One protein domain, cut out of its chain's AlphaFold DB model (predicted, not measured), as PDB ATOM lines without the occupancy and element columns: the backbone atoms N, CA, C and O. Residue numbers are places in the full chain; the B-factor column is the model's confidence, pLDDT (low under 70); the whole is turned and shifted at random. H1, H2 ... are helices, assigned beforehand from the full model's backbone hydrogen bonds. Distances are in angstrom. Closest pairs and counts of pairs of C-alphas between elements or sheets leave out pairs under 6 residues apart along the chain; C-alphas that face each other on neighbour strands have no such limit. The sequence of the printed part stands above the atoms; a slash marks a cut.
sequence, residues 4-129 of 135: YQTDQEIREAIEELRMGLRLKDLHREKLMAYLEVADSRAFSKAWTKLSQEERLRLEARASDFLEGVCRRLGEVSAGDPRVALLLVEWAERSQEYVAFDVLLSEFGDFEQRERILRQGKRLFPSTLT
ATOM      1  N   TYR A   4      20.775 -27.400 -15.248       60.12
ATOM      2  CA  TYR A   4      19.742 -27.581 -16.270       60.12
ATOM      3  C   TYR A   4      20.003 -28.753 -17.223       60.12
ATOM      4  O   TYR A   4      19.058 -29.358 -17.718       60.12
ATOM      5  N   GLN A   5      21.272 -29.079 -17.480       66.00
ATOM      6  CA  GLN A   5      21.629 -30.192 -18.356       66.00
ATOM      7  C   GLN A   5      21.323 -31.526 -17.673       66.00
ATOM      8  O   GLN A   5      20.738 -32.407 -18.288       66.00
ATOM      9  N   THR A   6      21.627 -31.638 -16.379       80.44
ATOM     10  CA  THR A   6      21.387 -32.866 -15.613       80.44
ATOM     11  C   THR A   6      19.896 -33.146 -15.405       80.44
ATOM     12  O   THR A   6      19.489 -34.298 -15.502       80.44
ATOM     13  N   ASP A   7      19.062 -32.121 -15.184       85.19
ATOM     14  CA  ASP A   7      17.603 -32.314 -15.072       85.19
ATOM     15  C   ASP A   7      16.985 -32.811 -16.390       85.19
ATOM     16  O   ASP A   7      16.172 -33.734 -16.388       85.19
ATOM     17  N   GLN A   8      17.409 -32.247 -17.526       89.38
ATOM     18  CA  GLN A   8      16.961 -32.701 -18.842       89.38
ATOM     19  C   GLN A   8      17.389 -34.152 -19.116       89.38
ATOM     20  O   GLN A   8      16.559 -34.964 -19.518       89.38
ATOM     21  N   GLU A   9      18.645 -34.502 -18.821       90.81
ATOM     22  CA  GLU A   9      19.148 -35.875 -18.975       90.81
ATOM     23  C   GLU A   9      18.382 -36.886 -18.105       90.81
ATOM     24  O   GLU A   9      18.141 -38.012 -18.536       90.81
ATOM     25  N   ILE A  10      17.989 -36.505 -16.884       92.12
ATOM     26  CA  ILE A  10      17.188 -37.367 -16.001       92.12
ATOM     27  C   ILE A  10      15.788 -37.584 -16.587       92.12
ATOM     28  O   ILE A  10      15.278 -38.703 -16.552       92.12
ATOM     29  N   ARG A  11      15.157 -36.539 -17.136       91.44
ATOM     30  CA  ARG A  11      13.830 -36.659 -17.764       91.44
ATOM     31  C   ARG A  11      13.861 -37.591 -18.970       91.44
ATOM     32  O   ARG A  11      12.995 -38.450 -19.078       91.44
ATOM     33  N   GLU A  12      14.858 -37.440 -19.836       93.12
ATOM     34  CA  GLU A  12      15.044 -38.303 -21.008       93.12
ATOM     35  C   GLU A  12      15.236 -39.764 -20.592       93.12
ATOM     36  O   GLU A  12      14.517 -40.640 -21.073       93.12
ATOM     37  N   ALA A  13      16.096 -40.014 -19.602       93.56
ATOM     38  CA  ALA A  13      16.307 -41.350 -19.058       93.56
ATOM     39  C   ALA A  13      15.021 -41.984 -18.500       93.56
ATOM     40  O   ALA A  13      14.787 -43.177 -18.681       93.56
ATOM     41  N   ILE A  14      14.162 -41.213 -17.829       92.94
ATOM     42  CA  ILE A  14      12.882 -41.725 -17.316       92.94
ATOM     43  C   ILE A  14      11.956 -42.151 -18.452       92.94
ATOM     44  O   ILE A  14      11.307 -43.193 -18.348       92.94
ATOM     45  N   GLU A  15      11.892 -41.373 -19.530       92.69
ATOM     46  CA  GLU A  15      11.085 -41.732 -20.694       92.69
ATOM     47  C   GLU A  15      11.616 -43.002 -21.371       92.69
ATOM     48  O   GLU A  15      10.832 -43.894 -21.693       92.69
ATOM     49  N   GLU A  16      12.933 -43.167 -21.489       92.88
ATOM     50  CA  GLU A  16      13.531 -44.401 -22.012       92.88
ATOM     51  C   GLU A  16      13.231 -45.621 -21.127       92.88
ATOM     52  O   GLU A  16      12.853 -46.684 -21.631       92.88
ATOM     53  N   LEU A  17      13.323 -45.474 -19.799       92.12
ATOM     54  CA  LEU A  17      12.953 -46.529 -18.847       92.12
ATOM     55  C   LEU A  17      11.470 -46.909 -18.983       92.12
ATOM     56  O   LEU A  17      11.125 -48.091 -18.965       92.12
ATOM     57  N   ARG A  18      10.586 -45.928 -19.201       88.12
ATOM     58  CA  ARG A  18       9.155 -46.161 -19.473       88.12
ATOM     59  C   ARG A  18       8.912 -46.877 -20.801       88.12
ATOM     60  O   ARG A  18       7.946 -47.633 -20.905       88.12
ATOM     61  N   MET A  19       9.782 -46.677 -21.788       90.25
ATOM     62  CA  MET A  19       9.765 -47.390 -23.072       90.25
ATOM     63  C   MET A  19      10.382 -48.799 -22.998       90.25
ATOM     64  O   MET A  19      10.358 -49.526 -23.991       90.25
ATOM     65  N   GLY A  20      10.880 -49.218 -21.831       90.19
ATOM     66  CA  GLY A  20      11.390 -50.569 -21.588       90.19
ATOM     67  C   GLY A  20      12.912 -50.680 -21.510       90.19
ATOM     68  O   GLY A  20      13.428 -51.800 -21.452       90.19
ATOM     69  N   LEU A  21      13.644 -49.559 -21.484       92.06
ATOM     70  CA  LEU A  21      15.062 -49.579 -21.127       92.06
ATOM     71  C   LEU A  21      15.223 -50.065 -19.678       92.06
ATOM     72  O   LEU A  21      14.380 -49.816 -18.817       92.06
ATOM     73  N   ARG A  22      16.323 -50.764 -19.385       93.25
ATOM     74  CA  ARG A  22      16.651 -51.194 -18.018       93.25
ATOM     75  C   ARG A  22      17.694 -50.268 -17.410       93.25
ATOM     76  O   ARG A  22      18.615 -49.841 -18.100       93.25
ATOM     77  N   LEU A  23      17.648 -50.075 -16.092       93.62
ATOM     78  CA  LEU A  23      18.622 -49.245 -15.365       93.62
ATOM     79  C   LEU A  23      20.080 -49.683 -15.590       93.62
ATOM     80  O   LEU A  23      20.966 -48.847 -15.711       93.62
ATOM     81  N   LYS A  24      20.344 -50.989 -15.742       93.31
ATOM     82  CA  LYS A  24      21.694 -51.494 -16.065       93.31
ATOM     83  C   LYS A  24      22.181 -51.126 -17.471       93.31
ATOM     84  O   LYS A  24      23.391 -51.064 -17.687       93.31
ATOM     85  N   ASP A  25      21.256 -50.960 -18.414       94.44
ATOM     86  CA  ASP A  25      21.572 -50.592 -19.792       94.44
ATOM     87  C   ASP A  25      21.847 -49.080 -19.833       94.44
ATOM     88  O   ASP A  25      22.916 -48.680 -20.288       94.44
ATOM     89  N   LEU A  26      21.012 -48.276 -19.162       94.94
ATOM     90  CA  LEU A  26      21.248 -46.844 -18.931       94.94
ATOM     91  C   LEU A  26      22.582 -46.571 -18.209       94.94
ATOM     92  O   LEU A  26      23.343 -45.681 -18.589       94.94
ATOM     93  N   HIS A  27      22.914 -47.373 -17.191       95.25
ATOM     94  CA  HIS A  27      24.210 -47.320 -16.512       95.25
ATOM     95  C   HIS A  27      25.375 -47.480 -17.496       95.25
ATOM     96  O   HIS A  27      26.329 -46.700 -17.509       95.25
ATOM     97  N   ARG A  28      25.287 -48.506 -18.352       94.75
ATOM     98  CA  ARG A  28      26.305 -48.803 -19.360       94.75
ATOM     99  C   ARG A  28      26.410 -47.675 -20.382       94.75
ATOM    100  O   ARG A  28      27.525 -47.304 -20.735       94.75
ATOM    101  N   GLU A  29      25.288 -47.120 -20.825       94.62
ATOM    102  CA  GLU A  29      25.250 -45.989 -21.754       94.62
ATOM    103  C   GLU A  29      25.910 -44.745 -21.162       94.62
ATOM    104  O   GLU A  29      26.707 -44.102 -21.842       94.62
ATOM    105  N   LYS A  30      25.688 -44.445 -19.877       95.00
ATOM    106  CA  LYS A  30      26.382 -43.332 -19.213       95.00
ATOM    107  C   LYS A  30      27.882 -43.558 -19.088       95.00
ATOM    108  O   LYS A  30      28.651 -42.643 -19.377       95.00
ATOM    109  N   LEU A  31      28.323 -44.770 -18.749       96.19
ATOM    110  CA  LEU A  31      29.752 -45.099 -18.760       96.19
ATOM    111  C   LEU A  31      30.357 -44.969 -20.168       96.19
ATOM    112  O   LEU A  31      31.470 -44.466 -20.316       96.19
ATOM    113  N   MET A  32      29.629 -45.390 -21.205       96.62
ATOM    114  CA  MET A  32      30.044 -45.222 -22.600       96.62
ATOM    115  C   MET A  32      30.124 -43.745 -23.002       96.62
ATOM    116  O   MET A  32      31.108 -43.343 -23.621       96.62
ATOM    117  N   ALA A  33      29.150 -42.931 -22.595       94.88
ATOM    118  CA  ALA A  33      29.135 -41.496 -22.845       94.88
ATOM    119  C   ALA A  33      30.309 -40.781 -22.159       94.88
ATOM    120  O   ALA A  33      30.985 -39.976 -22.791       94.88
ATOM    121  N   TYR A  34      30.617 -41.112 -20.898       95.06
ATOM    122  CA  TYR A  34      31.773 -40.543 -20.190       95.06
ATOM    123  C   TYR A  34      33.122 -40.934 -20.798       95.06
ATOM    124  O   TYR A  34      34.094 -40.200 -20.639       95.06
ATOM    125  N   LEU A  35      33.182 -42.082 -21.474       96.06
ATOM    126  CA  LEU A  35      34.358 -42.536 -22.211       96.06
ATOM    127  C   LEU A  35      34.376 -42.078 -23.671       96.06
ATOM    128  O   LEU A  35      35.329 -42.401 -24.377       96.06
ATOM    129  N   GLU A  36      33.340 -41.365 -24.118       96.69
ATOM    130  CA  GLU A  36      33.181 -40.887 -25.494       96.69
ATOM    131  C   GLU A  36      33.287 -42.025 -26.530       96.69
ATOM    132  O   GLU A  36      33.876 -41.882 -27.604       96.69
ATOM    133  N   VAL A  37      32.719 -43.194 -26.207       96.56
ATOM    134  CA  VAL A  37      32.722 -44.377 -27.079       96.56
ATOM    135  C   VAL A  37      31.334 -44.670 -27.638       96.56
ATOM    136  O   VAL A  37      30.341 -44.673 -26.919       96.56
ATOM    137  N   ALA A  38      31.278 -44.977 -28.934       92.19
ATOM    138  CA  ALA A  38      30.015 -45.164 -29.648       92.19
ATOM    139  C   ALA A  38      29.413 -46.574 -29.514       92.19
ATOM    140  O   ALA A  38      28.215 -46.751 -29.710       92.19
ATOM    141  N   ASP A  39      30.225 -47.594 -29.216       94.44
ATOM    142  CA  ASP A  39      29.767 -48.984 -29.223       94.44
ATOM    143  C   ASP A  39      30.407 -49.850 -28.128       94.44
ATOM    144  O   ASP A  39      31.396 -49.493 -27.478       94.44
ATOM    145  N   SER A  40      29.831 -51.039 -27.930       92.25
ATOM    146  CA  SER A  40      30.265 -51.982 -26.896       92.25
ATOM    147  C   SER A  40      31.691 -52.506 -27.084       92.25
ATOM    148  O   SER A  40      32.350 -52.831 -26.096       92.25
ATOM    149  N   ARG A  41      32.194 -52.595 -28.319       95.44
ATOM    150  CA  ARG A  41      33.560 -53.063 -28.591       95.44
ATOM    151  C   ARG A  41      34.570 -51.982 -28.215       95.44
ATOM    152  O   ARG A  41      35.582 -52.288 -27.578       95.44
ATOM    153  N   ALA A  42      34.289 -50.734 -28.579       96.25
ATOM    154  CA  ALA A  42      35.067 -49.572 -28.174       96.25
ATOM    155  C   ALA A  42      35.068 -49.425 -26.646       96.25
ATOM    156  O   ALA A  42      36.140 -49.270 -26.059       96.25
ATOM    157  N   PHE A  43      33.912 -49.611 -26.000       96.19
ATOM    158  CA  PHE A  43      33.795 -49.639 -24.542       96.19
ATOM    159  C   PHE A  43      34.704 -50.686 -23.900       96.19
ATOM    160  O   PHE A  43      35.541 -50.334 -23.077       96.19
ATOM    161  N   SER A  44      34.626 -51.957 -24.307       95.75
ATOM    162  CA  SER A  44      35.478 -53.009 -23.729       95.75
ATOM    163  C   SER A  44      36.976 -52.721 -23.900       95.75
ATOM    164  O   SER A  44      37.777 -53.004 -23.005       95.75
ATOM    165  N   LYS A  45      37.373 -52.123 -25.029       96.50
ATOM    166  CA  LYS A  45      38.768 -51.740 -25.280       96.50
ATOM    167  C   LYS A  45      39.210 -50.551 -24.424       96.50
ATOM    168  O   LYS A  45      40.349 -50.542 -23.968       96.50
ATOM    169  N   ALA A  46      38.352 -49.552 -24.232       96.75
ATOM    170  CA  ALA A  46      38.643 -48.407 -23.374       96.75
ATOM    171  C   ALA A  46      38.688 -48.835 -21.901       96.75
ATOM    172  O   ALA A  46      39.674 -48.585 -21.215       96.75
ATOM    173  N   TRP A  47      37.684 -49.592 -21.453       96.25
ATOM    174  CA  TRP A  47      37.531 -50.047 -20.073       96.25
ATOM    175  C   TRP A  47      38.737 -50.837 -19.565       96.25
ATOM    176  O   TRP A  47      39.226 -50.595 -18.461       96.25
ATOM    177  N   THR A  48      39.263 -51.756 -20.381       96.50
ATOM    178  CA  THR A  48      40.419 -52.588 -20.003       96.50
ATOM    179  C   THR A  48      41.706 -51.787 -19.821       96.50
ATOM    180  O   THR A  48      42.572 -52.223 -19.067       96.50
ATOM    181  N   LYS A  49      41.816 -50.611 -20.448       97.00
ATOM    182  CA  LYS A  49      42.983 -49.724 -20.340       97.00
ATOM    183  C   LYS A  49      42.951 -48.807 -19.123       97.00
ATOM    184  O   LYS A  49      44.000 -48.302 -18.745       97.00
ATOM    185  N   LEU A  50      41.776 -48.591 -18.537       97.06
ATOM    186  CA  LEU A  50      41.636 -47.784 -17.331       97.06
ATOM    187  C   LEU A  50      42.283 -48.484 -16.138       97.06
ATOM    188  O   LEU A  50      42.116 -49.697 -15.947       97.06
ATOM    189  N   SER A  51      42.951 -47.693 -15.308       97.88
ATOM    190  CA  SER A  51      43.343 -48.080 -13.959       97.88
ATOM    191  C   SER A  51      42.115 -48.371 -13.093       97.88
ATOM    192  O   SER A  51      40.985 -47.975 -13.393       97.88
ATOM    193  N   GLN A  52      42.334 -49.065 -11.976       96.88
ATOM    194  CA  GLN A  52      41.268 -49.328 -11.013       96.88
ATOM    195  C   GLN A  52      40.655 -48.029 -10.472       96.88
ATOM    196  O   GLN A  52      39.439 -47.941 -10.347       96.88
ATOM    197  N   GLU A  53      41.476 -47.016 -10.194       97.56
ATOM    198  CA  GLU A  53      41.012 -45.729  -9.678       97.56
ATOM    199  C   GLU A  53      40.137 -44.980 -10.692       97.56
ATOM    200  O   GLU A  53      39.079 -44.467 -10.334       97.56
ATOM    201  N   GLU A  54      40.527 -44.959 -11.967       97.19
ATOM    202  CA  GLU A  54      39.717 -44.345 -13.027       97.19
ATOM    203  C   GLU A  54      38.372 -45.051 -13.194       97.19
ATOM    204  O   GLU A  54      37.348 -44.381 -13.320       97.19
ATOM    205  N   ARG A  55      38.354 -46.392 -13.137       97.12
ATOM    206  CA  ARG A  55      37.098 -47.154 -13.164       97.12
ATOM    207  C   ARG A  55      36.208 -46.775 -11.988       97.12
ATOM    208  O   ARG A  55      35.058 -46.435 -12.213       97.12
ATOM    209  N   LEU A  56      36.740 -46.754 -10.765       95.56
ATOM    210  CA  LEU A  56      35.970 -46.381  -9.572       95.56
ATOM    211  C   LEU A  56      35.390 -44.965  -9.667       95.56
ATOM    212  O   LEU A  56      34.242 -44.754  -9.292       95.56
ATOM    213  N   ARG A  57      36.149 -44.000 -10.201       95.44
ATOM    214  CA  ARG A  57      35.660 -42.625 -10.400       95.44
ATOM    215  C   ARG A  57      34.532 -42.550 -11.430       95.44
ATOM    216  O   ARG A  57      33.586 -41.793 -11.234       95.44
ATOM    217  N   LEU A  58      34.634 -43.301 -12.527       95.88
ATOM    218  CA  LEU A  58      33.588 -43.341 -13.552       95.88
ATOM    219  C   LEU A  58      32.329 -44.053 -13.064       95.88
ATOM    220  O   LEU A  58      31.238 -43.548 -13.308       95.88
ATOM    221  N   GLU A  59      32.491 -45.174 -12.359       94.88
ATOM    222  CA  GLU A  59      31.399 -45.892 -11.696       94.88
ATOM    223  C   GLU A  59      30.683 -44.959 -10.715       94.88
ATOM    224  O   GLU A  59      29.497 -44.722 -10.880       94.88
ATOM    225  N   ALA A  60      31.407 -44.305  -9.796       93.00
ATOM    226  CA  ALA A  60      30.812 -43.359  -8.846       93.00
ATOM    227  C   ALA A  60      30.037 -42.229  -9.547       93.00
ATOM    228  O   ALA A  60      28.914 -41.906  -9.174       93.00
ATOM    229  N   ARG A  61      30.595 -41.670 -10.625       94.44
ATOM    230  CA  ARG A  61      29.917 -40.633 -11.413       94.44
ATOM    231  C   ARG A  61      28.661 -41.153 -12.131       94.44
ATOM    232  O   ARG A  61      27.734 -40.380 -12.381       94.44
ATOM    233  N   ALA A  62      28.639 -42.417 -12.547       94.25
ATOM    234  CA  ALA A  62      27.468 -43.037 -13.165       94.25
ATOM    235  C   ALA A  62      26.401 -43.373 -12.113       94.25
ATOM    236  O   ALA A  62      25.220 -43.122 -12.356       94.25
ATOM    237  N   SER A  63      26.821 -43.842 -10.937       91.94
ATOM    238  CA  SER A  63      25.979 -44.037  -9.758       91.94
ATOM    239  C   SER A  63      25.279 -42.745  -9.345       91.94
ATOM    240  O   SER A  63      24.057 -42.739  -9.275       91.94
ATOM    241  N   ASP A  64      25.996 -41.623  -9.203       92.50
ATOM    242  CA  ASP A  64      25.399 -40.321  -8.845       92.50
ATOM    243  C   ASP A  64      24.266 -39.908  -9.805       92.50
ATOM    244  O   ASP A  64      23.223 -39.394  -9.395       92.50
ATOM    245  N   PHE A  65      24.454 -40.151 -11.108       93.94
ATOM    246  CA  PHE A  65      23.414 -39.905 -12.104       93.94
ATOM    247  C   PHE A  65      22.207 -40.830 -11.891       93.94
ATOM    248  O   PHE A  65      21.064 -40.366 -11.895       93.94
ATOM    249  N   LEU A  66      22.446 -42.126 -11.684       94.75
ATOM    250  CA  LEU A  66      21.376 -43.098 -11.477       94.75
ATOM    251  C   LEU A  66      20.643 -42.922 -10.154       94.75
ATOM    252  O   LEU A  66      19.450 -43.205 -10.111       94.75
ATOM    253  N   GLU A  67      21.286 -42.409  -9.109       94.31
ATOM    254  CA  GLU A  67      20.599 -42.005  -7.884       94.31
ATOM    255  C   GLU A  67      19.551 -40.927  -8.182       94.31
ATOM    256  O   GLU A  67      18.405 -41.034  -7.739       94.31
ATOM    257  N   GLY A  68      19.921 -39.917  -8.980       94.12
ATOM    258  CA  GLY A  68      19.002 -38.878  -9.446       94.12
ATOM    259  C   GLY A  68      17.838 -39.450 -10.256       94.12
ATOM    260  O   GLY A  68      16.681 -39.106 -10.002       94.12
ATOM    261  N   VAL A  69      18.130 -40.378 -11.174       95.25
ATOM    262  CA  VAL A  69      17.104 -41.086 -11.955       95.25
ATOM    263  C   VAL A  69      16.184 -41.899 -11.050       95.25
ATOM    264  O   VAL A  69      14.972 -41.771 -11.176       95.25
ATOM    265  N   CYS A  70      16.716 -42.688 -10.115       95.12
ATOM    266  CA  CYS A  70      15.918 -43.519  -9.213       95.12
ATOM    267  C   CYS A  70      14.984 -42.665  -8.354       95.12
ATOM    268  O   CYS A  70      13.788 -42.943  -8.315       95.12
ATOM    269  N   ARG A  71      15.496 -41.599  -7.720       94.56
ATOM    270  CA  ARG A  71      14.670 -40.683  -6.913       94.56
ATOM    271  C   ARG A  71      13.535 -40.101  -7.736       94.56
ATOM    272  O   ARG A  71      12.374 -40.216  -7.355       94.56
ATOM    273  N   ARG A  72      13.865 -39.549  -8.903       94.50
ATOM    274  CA  ARG A  72      12.863 -38.934  -9.768       94.50
ATOM    275  C   ARG A  72      11.857 -39.957 -10.292       94.50
ATOM    276  O   ARG A  72      10.677 -39.642 -10.388       94.50
ATOM    277  N   LEU A  73      12.300 -41.175 -10.593       93.19
ATOM    278  CA  LEU A  73      11.448 -42.276 -11.026       93.19
ATOM    279  C   LEU A  73      10.446 -42.679  -9.933       93.19
ATOM    280  O   LEU A  73       9.270 -42.867 -10.246       93.19
ATOM    281  N   GLY A  74      10.892 -42.742  -8.674       92.38
ATOM    282  CA  GLY A  74      10.031 -42.941  -7.507       92.38
ATOM    283  C   GLY A  74       8.985 -41.837  -7.364       92.38
ATOM    284  O   GLY A  74       7.796 -42.131  -7.327       92.38
ATOM    285  N   GLU A  75       9.406 -40.570  -7.411       92.56
ATOM    286  CA  GLU A  75       8.501 -39.414  -7.300       92.56
ATOM    287  C   GLU A  75       7.385 -39.405  -8.357       92.56
ATOM    288  O   GLU A  75       6.244 -39.055  -8.062       92.56
ATOM    289  N   VAL A  76       7.710 -39.735  -9.614       92.56
ATOM    290  CA  VAL A  76       6.769 -39.595 -10.745       92.56
ATOM    291  C   VAL A  76       6.010 -40.873 -11.087       92.56
ATOM    292  O   VAL A  76       5.112 -40.826 -11.929       92.56
ATOM    293  N   SER A  77       6.391 -42.009 -10.502       91.31
ATOM    294  CA  SER A  77       5.828 -43.326 -10.836       91.31
ATOM    295  C   SER A  77       5.568 -44.196  -9.603       91.31
ATOM    296  O   SER A  77       5.520 -45.423  -9.724       91.31
ATOM    297  N   ALA A  78       5.408 -43.581  -8.427       88.00
ATOM    298  CA  ALA A  78       5.075 -44.272  -7.186       88.00
ATOM    299  C   ALA A  78       3.873 -45.209  -7.386       88.00
ATOM    300  O   ALA A  78       2.845 -44.828  -7.951       88.00
ATOM    301  N   GLY A  79       4.023 -46.456  -6.942       83.94
ATOM    302  CA  GLY A  79       2.998 -47.488  -7.080       83.94
ATOM    303  C   GLY A  79       2.871 -48.143  -8.464       83.94
ATOM    304  O   GLY A  79       2.066 -49.062  -8.584       83.94
ATOM    305  N   ASP A  80       3.642 -47.753  -9.494       90.62
ATOM    306  CA  ASP A  80       3.682 -48.505 -10.765       90.62
ATOM    307  C   ASP A  80       4.478 -49.817 -10.579       90.62
ATOM    308  O   ASP A  80       5.696 -49.769 -10.355       90.62
ATOM    309  N   PRO A  81       3.852 -51.005 -10.720       89.81
ATOM    310  CA  PRO A  81       4.528 -52.286 -10.505       89.81
ATOM    311  C   PRO A  81       5.702 -52.536 -11.460       89.81
ATOM    312  O   PRO A  81       6.650 -53.240 -11.112       89.81
ATOM    313  N   ARG A  82       5.674 -51.956 -12.667       90.69
ATOM    314  CA  ARG A  82       6.765 -52.103 -13.645       90.69
ATOM    315  C   ARG A  82       8.005 -51.347 -13.189       90.69
ATOM    316  O   ARG A  82       9.121 -51.834 -13.343       90.69
ATOM    317  N   VAL A  83       7.801 -50.170 -12.605       92.00
ATOM    318  CA  VAL A  83       8.877 -49.360 -12.033       92.00
ATOM    319  C   VAL A  83       9.427 -50.012 -10.771       92.00
ATOM    320  O   VAL A  83      10.646 -50.071 -10.613       92.00
ATOM    321  N   ALA A  84       8.563 -50.578  -9.924       93.50
ATOM    322  CA  ALA A  84       9.003 -51.369  -8.780       93.50
ATOM    323  C   ALA A  84       9.931 -52.514  -9.220       93.50
ATOM    324  O   ALA A  84      11.014 -52.666  -8.663       93.50
ATOM    325  N   LEU A  85       9.570 -53.263 -10.270       93.12
ATOM    326  CA  LEU A  85      10.408 -54.341 -10.807       93.12
ATOM    327  C   LEU A  85      11.762 -53.831 -11.335       93.12
ATOM    328  O   LEU A  85      12.797 -54.421 -11.028       93.12
ATOM    329  N   LEU A  86      11.774 -52.719 -12.076       93.94
ATOM    330  CA  LEU A  86      13.015 -52.088 -12.549       93.94
ATOM    331  C   LEU A  86      13.940 -51.707 -11.383       93.94
ATOM    332  O   LEU A  86      15.148 -51.952 -11.443       93.94
ATOM    333  N   LEU A  87      13.379 -51.132 -10.318       95.00
ATOM    334  CA  LEU A  87      14.120 -50.757  -9.116       95.00
ATOM    335  C   LEU A  87      14.581 -51.978  -8.309       95.00
ATOM    336  O   LEU A  87      15.682 -51.943  -7.772       95.00
ATOM    337  N   VAL A  88      13.801 -53.066  -8.264       95.88
ATOM    338  CA  VAL A  88      14.212 -54.347  -7.658       95.88
ATOM    339  C   VAL A  88      15.458 -54.882  -8.360       95.88
ATOM    340  O   VAL A  88      16.467 -55.141  -7.701       95.88
ATOM    341  N   GLU A  89      15.420 -54.997  -9.692       95.06
ATOM    342  CA  GLU A  89      16.562 -55.478 -10.479       95.06
ATOM    343  C   GLU A  89      17.807 -54.606 -10.267       95.06
ATOM    344  O   GLU A  89      18.931 -55.114 -10.189       95.06
ATOM    345  N   TRP A  90      17.617 -53.286 -10.183       95.44
ATOM    346  CA  TRP A  90      18.716 -52.358  -9.955       95.44
ATOM    347  C   TRP A  90      19.284 -52.462  -8.541       95.44
ATOM    348  O   TRP A  90      20.492 -52.640  -8.402       95.44
ATOM    349  N   ALA A  91      18.440 -52.434  -7.511       95.75
ATOM    350  CA  ALA A  91      18.850 -52.520  -6.111       95.75
ATOM    351  C   ALA A  91      19.661 -53.795  -5.829       95.75
ATOM    352  O   ALA A  91      20.694 -53.754  -5.161       95.75
ATOM    353  N   GLU A  92      19.247 -54.934  -6.382       95.25
ATOM    354  CA  GLU A  92      19.987 -56.190  -6.236       95.25
ATOM    355  C   GLU A  92      21.371 -56.155  -6.873       95.25
ATOM    356  O   GLU A  92      22.322 -56.727  -6.331       95.25
ATOM    357  N   ARG A  93      21.468 -55.504  -8.034       93.88
ATOM    358  CA  ARG A  93      22.694 -55.410  -8.818       93.88
ATOM    359  C   ARG A  93      23.674 -54.407  -8.222       93.88
ATOM    360  O   ARG A  93      24.847 -54.740  -8.095       93.88
ATOM    361  N   SER A  94      23.219 -53.185  -7.953       92.88
ATOM    362  CA  SER A  94      24.081 -52.076  -7.535       92.88
ATOM    363  C   SER A  94      24.385 -52.118  -6.044       92.88
ATOM    364  O   SER A  94      25.454 -51.686  -5.627       92.88
ATOM    365  N   GLN A  95      23.466 -52.668  -5.241       94.62
ATOM    366  CA  GLN A  95      23.534 -52.624  -3.781       94.62
ATOM    367  C   GLN A  95      23.662 -51.192  -3.230       94.62
ATOM    368  O   GLN A  95      24.171 -50.985  -2.130       94.62
ATOM    369  N   GLU A  96      23.181 -50.202  -3.985       93.19
ATOM    370  CA  GLU A  96      23.202 -48.793  -3.601       93.19
ATOM    371  C   GLU A  96      22.021 -48.455  -2.698       93.19
ATOM    372  O   GLU A  96      20.876 -48.798  -2.997       93.19
ATOM    373  N   TYR A  97      22.285 -47.721  -1.616       94.62
ATOM    374  CA  TYR A  97      21.267 -47.344  -0.634       94.62
ATOM    375  C   TYR A  97      20.054 -46.659  -1.276       94.62
ATOM    376  O   TYR A  97      18.924 -47.036  -0.980       94.62
ATOM    377  N   VAL A  98      20.269 -45.708  -2.192       94.50
ATOM    378  CA  VAL A  98      19.181 -44.930  -2.809       94.50
ATOM    379  C   VAL A  98      18.203 -45.812  -3.586       94.50
ATOM    380  O   VAL A  98      17.002 -45.565  -3.538       94.50
ATOM    381  N   ALA A  99      18.681 -46.867  -4.251       95.50
ATOM    382  CA  ALA A  99      17.811 -47.795  -4.968       95.50
ATOM    383  C   ALA A  99      16.874 -48.549  -4.008       95.50
ATOM    384  O   ALA A  99      15.680 -48.672  -4.281       95.50
ATOM    385  N   PHE A 100      17.398 -49.001  -2.861       97.00
ATOM    386  CA  PHE A 100      16.582 -49.613  -1.806       97.00
ATOM    387  C   PHE A 100      15.631 -48.605  -1.172       97.00
ATOM    388  O   PHE A 100      14.470 -48.930  -0.944       97.00
ATOM    389  N   ASP A 101      16.123 -47.404  -0.881       96.25
ATOM    390  CA  ASP A 101      15.376 -46.386  -0.157       96.25
ATOM    391  C   ASP A 101      14.152 -45.914  -0.939       96.25
ATOM    392  O   ASP A 101      13.042 -45.922  -0.407       96.25
ATOM    393  N   VAL A 102      14.335 -45.602  -2.224       94.94
ATOM    394  CA  VAL A 102      13.236 -45.239  -3.123       94.94
ATOM    395  C   VAL A 102      12.248 -46.394  -3.248       94.94
ATOM    396  O   VAL A 102      11.045 -46.197  -3.099       94.94
ATOM    397  N   LEU A 103      12.738 -47.612  -3.486       95.38
ATOM    398  CA  LEU A 103      11.876 -48.778  -3.657       95.38
ATOM    399  C   LEU A 103      11.029 -49.055  -2.404       95.38
ATOM    400  O   LEU A 103       9.828 -49.272  -2.507       95.38
ATOM    401  N   LEU A 104      11.630 -49.039  -1.214       94.81
ATOM    402  CA  LEU A 104      10.947 -49.395   0.033       94.81
ATOM    403  C   LEU A 104      10.074 -48.270   0.606       94.81
ATOM    404  O   LEU A 104       9.166 -48.571   1.389       94.81
ATOM    405  N   SER A 105      10.349 -47.015   0.235       92.94
ATOM    406  CA  SER A 105       9.598 -45.838   0.690       92.94
ATOM    407  C   SER A 105       8.445 -45.474  -0.247       92.94
ATOM    408  O   SER A 105       7.353 -45.180   0.233       92.94
ATOM    409  N   GLU A 106       8.656 -45.548  -1.565       93.06
ATOM    410  CA  GLU A 106       7.670 -45.107  -2.565       93.06
ATOM    411  C   GLU A 106       6.776 -46.248  -3.083       93.06
ATOM    412  O   GLU A 106       5.708 -46.002  -3.649       93.06
ATOM    413  N   PHE A 107       7.175 -47.512  -2.882       92.31
ATOM    414  CA  PHE A 107       6.427 -48.686  -3.340       92.31
ATOM    415  C   PHE A 107       6.033 -49.561  -2.147       92.31
ATOM    416  O   PHE A 107       6.791 -50.399  -1.654       92.31
ATOM    417  N   GLY A 108       4.810 -49.333  -1.661       84.25
ATOM    418  CA  GLY A 108       4.280 -49.987  -0.463       84.25
ATOM    419  C   GLY A 108       3.980 -51.478  -0.631       84.25
ATOM    420  O   GLY A 108       4.128 -52.224   0.331       84.25
ATOM    421  N   ASP A 109       3.610 -51.911  -1.836       85.94
ATOM    422  CA  ASP A 109       3.225 -53.294  -2.123       85.94
ATOM    423  C   ASP A 109       3.839 -53.755  -3.453       85.94
ATOM    424  O   ASP A 109       3.492 -53.263  -4.528       85.94
ATOM    425  N   PHE A 110       4.814 -54.660  -3.364       91.38
ATOM    426  CA  PHE A 110       5.398 -55.365  -4.501       91.38
ATOM    427  C   PHE A 110       5.836 -56.762  -4.057       91.38
ATOM    428  O   PHE A 110       6.265 -56.967  -2.922       91.38
ATOM    429  N   GLU A 111       5.759 -57.728  -4.970       90.25
ATOM    430  CA  GLU A 111       5.900 -59.159  -4.670       90.25
ATOM    431  C   GLU A 111       7.190 -59.509  -3.898       90.25
ATOM    432  O   GLU A 111       7.193 -60.375  -3.027       90.25
ATOM    433  N   GLN A 112       8.302 -58.820  -4.171       93.94
ATOM    434  CA  GLN A 112       9.606 -59.105  -3.564       93.94
ATOM    435  C   GLN A 112       9.921 -58.259  -2.316       93.94
ATOM    436  O   GLN A 112      11.056 -58.303  -1.824       93.94
ATOM    437  N   ARG A 113       8.957 -57.500  -1.777       94.06
ATOM    438  CA  ARG A 113       9.208 -56.466  -0.761       94.06
ATOM    439  C   ARG A 113       9.920 -56.965   0.486       94.06
ATOM    440  O   ARG A 113      10.962 -56.423   0.844       94.06
ATOM    441  N   GLU A 114       9.423 -58.019   1.124       94.38
ATOM    442  CA  GLU A 114      10.039 -58.557   2.347       94.38
ATOM    443  C   GLU A 114      11.485 -59.021   2.129       94.38
ATOM    444  O   GLU A 114      12.344 -58.906   3.009       94.38
ATOM    445  N   ARG A 115      11.770 -59.580   0.951       95.56
ATOM    446  CA  ARG A 115      13.109 -60.050   0.590       95.56
ATOM    447  C   ARG A 115      14.062 -58.872   0.411       95.56
ATOM    448  O   ARG A 115      15.160 -58.906   0.966       95.56
ATOM    449  N   ILE A 116      13.628 -57.830  -0.300       96.25
ATOM    450  CA  ILE A 116      14.396 -56.593  -0.488       96.25
ATOM    451  C   ILE A 116      14.606 -55.870   0.841       96.25
ATOM    452  O   ILE A 116      15.727 -55.467   1.136       96.25
ATOM    453  N   LEU A 117      13.577 -55.785   1.687       96.12
ATOM    454  CA  LEU A 117      13.669 -55.183   3.013       96.12
ATOM    455  C   LEU A 117      14.729 -55.880   3.875       96.12
ATOM    456  O   LEU A 117      15.614 -55.226   4.430       96.12
ATOM    457  N   ARG A 118      14.684 -57.216   3.955       95.44
ATOM    458  CA  ARG A 118      15.686 -58.004   4.693       95.44
ATOM    459  C   ARG A 118      17.090 -57.827   4.124       95.44
ATOM    460  O   ARG A 118      18.046 -57.704   4.887       95.44
ATOM    461  N   GLN A 119      17.224 -57.809   2.799       96.44
ATOM    462  CA  GLN A 119      18.507 -57.583   2.141       96.44
ATOM    463  C   GLN A 119      19.064 -56.193   2.461       96.44
ATOM    464  O   GLN A 119      20.221 -56.093   2.862       96.44
ATOM    465  N   GLY A 120      18.248 -55.146   2.351       96.25
ATOM    466  CA  GLY A 120      18.645 -53.779   2.665       96.25
ATOM    467  C   GLY A 120      19.060 -53.622   4.131       96.25
ATOM    468  O   GLY A 120      20.146 -53.116   4.402       96.25
ATOM    469  N   LYS A 121      18.266 -54.140   5.082       96.06
ATOM    470  CA  LYS A 121      18.604 -54.120   6.522       96.06
ATOM    471  C   LYS A 121      19.916 -54.849   6.853       96.06
ATOM    472  O   LYS A 121      20.524 -54.568   7.880       96.06
ATOM    473  N   ARG A 122      20.357 -55.792   6.011       96.50
ATOM    474  CA  ARG A 122      21.661 -56.468   6.144       96.50
ATOM    475  C   ARG A 122      22.813 -55.642   5.566       96.50
ATOM    476  O   ARG A 122      23.932 -55.759   6.055       96.50
ATOM    477  N   LEU A 123      22.562 -54.884   4.500       96.62
ATOM    478  CA  LEU A 123      23.585 -54.119   3.783       96.62
ATOM    479  C   LEU A 123      23.885 -52.770   4.440       96.62
ATOM    480  O   LEU A 123      25.032 -52.329   4.411       96.62
ATOM    481  N   PHE A 124      22.883 -52.123   5.039       96.69
ATOM    482  CA  PHE A 124      23.005 -50.748   5.525       96.69
ATOM    483  C   PHE A 124      22.822 -50.639   7.047       96.69
ATOM    484  O   PHE A 124      22.096 -51.436   7.644       96.69
ATOM    485  N   PRO A 125      23.446 -49.633   7.691       94.50
ATOM    486  CA  PRO A 125      23.261 -49.365   9.114       94.50
ATOM    487  C   PRO A 125      21.789 -49.188   9.506       94.50
ATOM    488  O   PRO A 125      20.990 -48.622   8.757       94.50
ATOM    489  N   SER A 126      21.435 -49.590  10.729       92.62
ATOM    490  CA  SER A 126      20.067 -49.461  11.253       92.62
ATOM    491  C   SER A 126      19.560 -48.017  11.278       92.62
ATOM    492  O   SER A 126      18.376 -47.780  11.066       92.62
ATOM    493  N   THR A 127      20.448 -47.039  11.469       93.69
ATOM    494  CA  THR A 127      20.113 -45.607  11.439       93.69
ATOM    495  C   THR A 127      19.590 -45.140  10.083       93.69
ATOM    496  O   THR A 127      18.776 -44.224  10.047       93.69
ATOM    497  N   LEU A 128      20.025 -45.773   8.989       92.50
ATOM    498  CA  LEU A 128      19.565 -45.474   7.631       92.50
ATOM    499  C   LEU A 128      18.347 -46.300   7.215       92.50
ATOM    500  O   LEU A 128      17.757 -46.015   6.191       92.50
ATOM    501  N   THR A 129      17.983 -47.344   7.957       95.44
ATOM    502  CA  THR A 129      16.925 -48.286   7.540       95.44
ATOM    503  C   THR A 129      15.733 -48.309   8.490       95.44
ATOM    504  O   THR A 129      14.762 -49.025   8.253       95.44
TER     505      THR A 129
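Overview. This is residues 4 to 129 of the 135 residues of an uncharacterized protein of Planctomycetes bacterium (UniProt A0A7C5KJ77). One long helix, H4, whose centre is nearest the middle of the domain, has H1, H2, H5 and H6 packed on it; its later part is joined by H5 and H6 in a small up-and-down bundle, and H7 folds back on H6 to take the zigzag one helix further. H2 packs slantwise on H4, H1 crosses H4 nearly at a right angle, H3 lies by the beginning of H4, and the short H8 lies close to the end of H7. The printed part has 126 residues with eight named helices, H1 to H8 in chain order, and no named strand; the class is all helix. It is compact, with a radius of gyration of the C-alphas of 15.3 A, and spans 42 by 30 by 26 A.

Along the chain. H1, residues 4 to 18, begins at C-alpha 4 (19.742, -27.581, -16.270) and is 21.6 A long from first to last C-alpha. H2 holds residues 23 to 34, over 16.5 A, and H3 residues 40 to 49. H4, residues 52 to 77, measures 35.9 A from C-alpha 52 (41.268, -49.328, -11.013) to C-alpha 77 (5.828, -43.326, -10.836). H5, residues 81 to 94, is 19.8 A long. H6 holds residues 97 to 106, H7 residues 113 to 123 and H8 residues 126 to 129, ending at C-alpha 129 (16.925, -48.286, 7.540).

Arrangement. H4 is the hub, touching four helices. H1 touches it with residues 10 to 14 alone, the closest C-alphas being those of Ile 10 and Val 69, 5.5 A apart; at 70.4 degrees the two are only just about perpendicular. H2 touches H4 at a steep tilt of 49 degrees, opposite ways, with the C-alphas of Lys 30 and Ala 62 closest at 6.2 A. H3 is close to H4 but not clearly touching, the C-alphas of Trp 47 and Arg 55 being closest at 7.5 A. H4, H5 and H6 form an up-and-down bundle, each running against the one before it. H4 and H5 are a helical hairpin at a shallow tilt of 19 degrees, closest at the C-alphas of Ser 77 and Val 83, 6.9 A. H5 and H6 are another, at 21 degrees, with the C-alphas of Ala 91 and Ala 99 closest at 5.0 A. H6 and H7 are a third, at 32 degrees, with those of Phe 100 and Gly 120 closest at 6.4 A. H7 and H8 are close but not clearly touching, with those of Lys 121 and Thr 129 closest at 6.2 A. H1 and H3 are apart. Every O i to N i+4 pair is within hydrogen-bond range in H1, H2, H5, H6 and H7, against 5 of 6 in H3 and 21 of 22 in H4; H8 is too short for such a pair.

Size, cuts and confidence. The two C-alphas farthest apart, those of Lys 49 and Asp 109, are 43.9 A apart. The printed part has no cut and no long link. The mean pLDDT of the printed part is 93.3, and residues 4 to 5 are under 70.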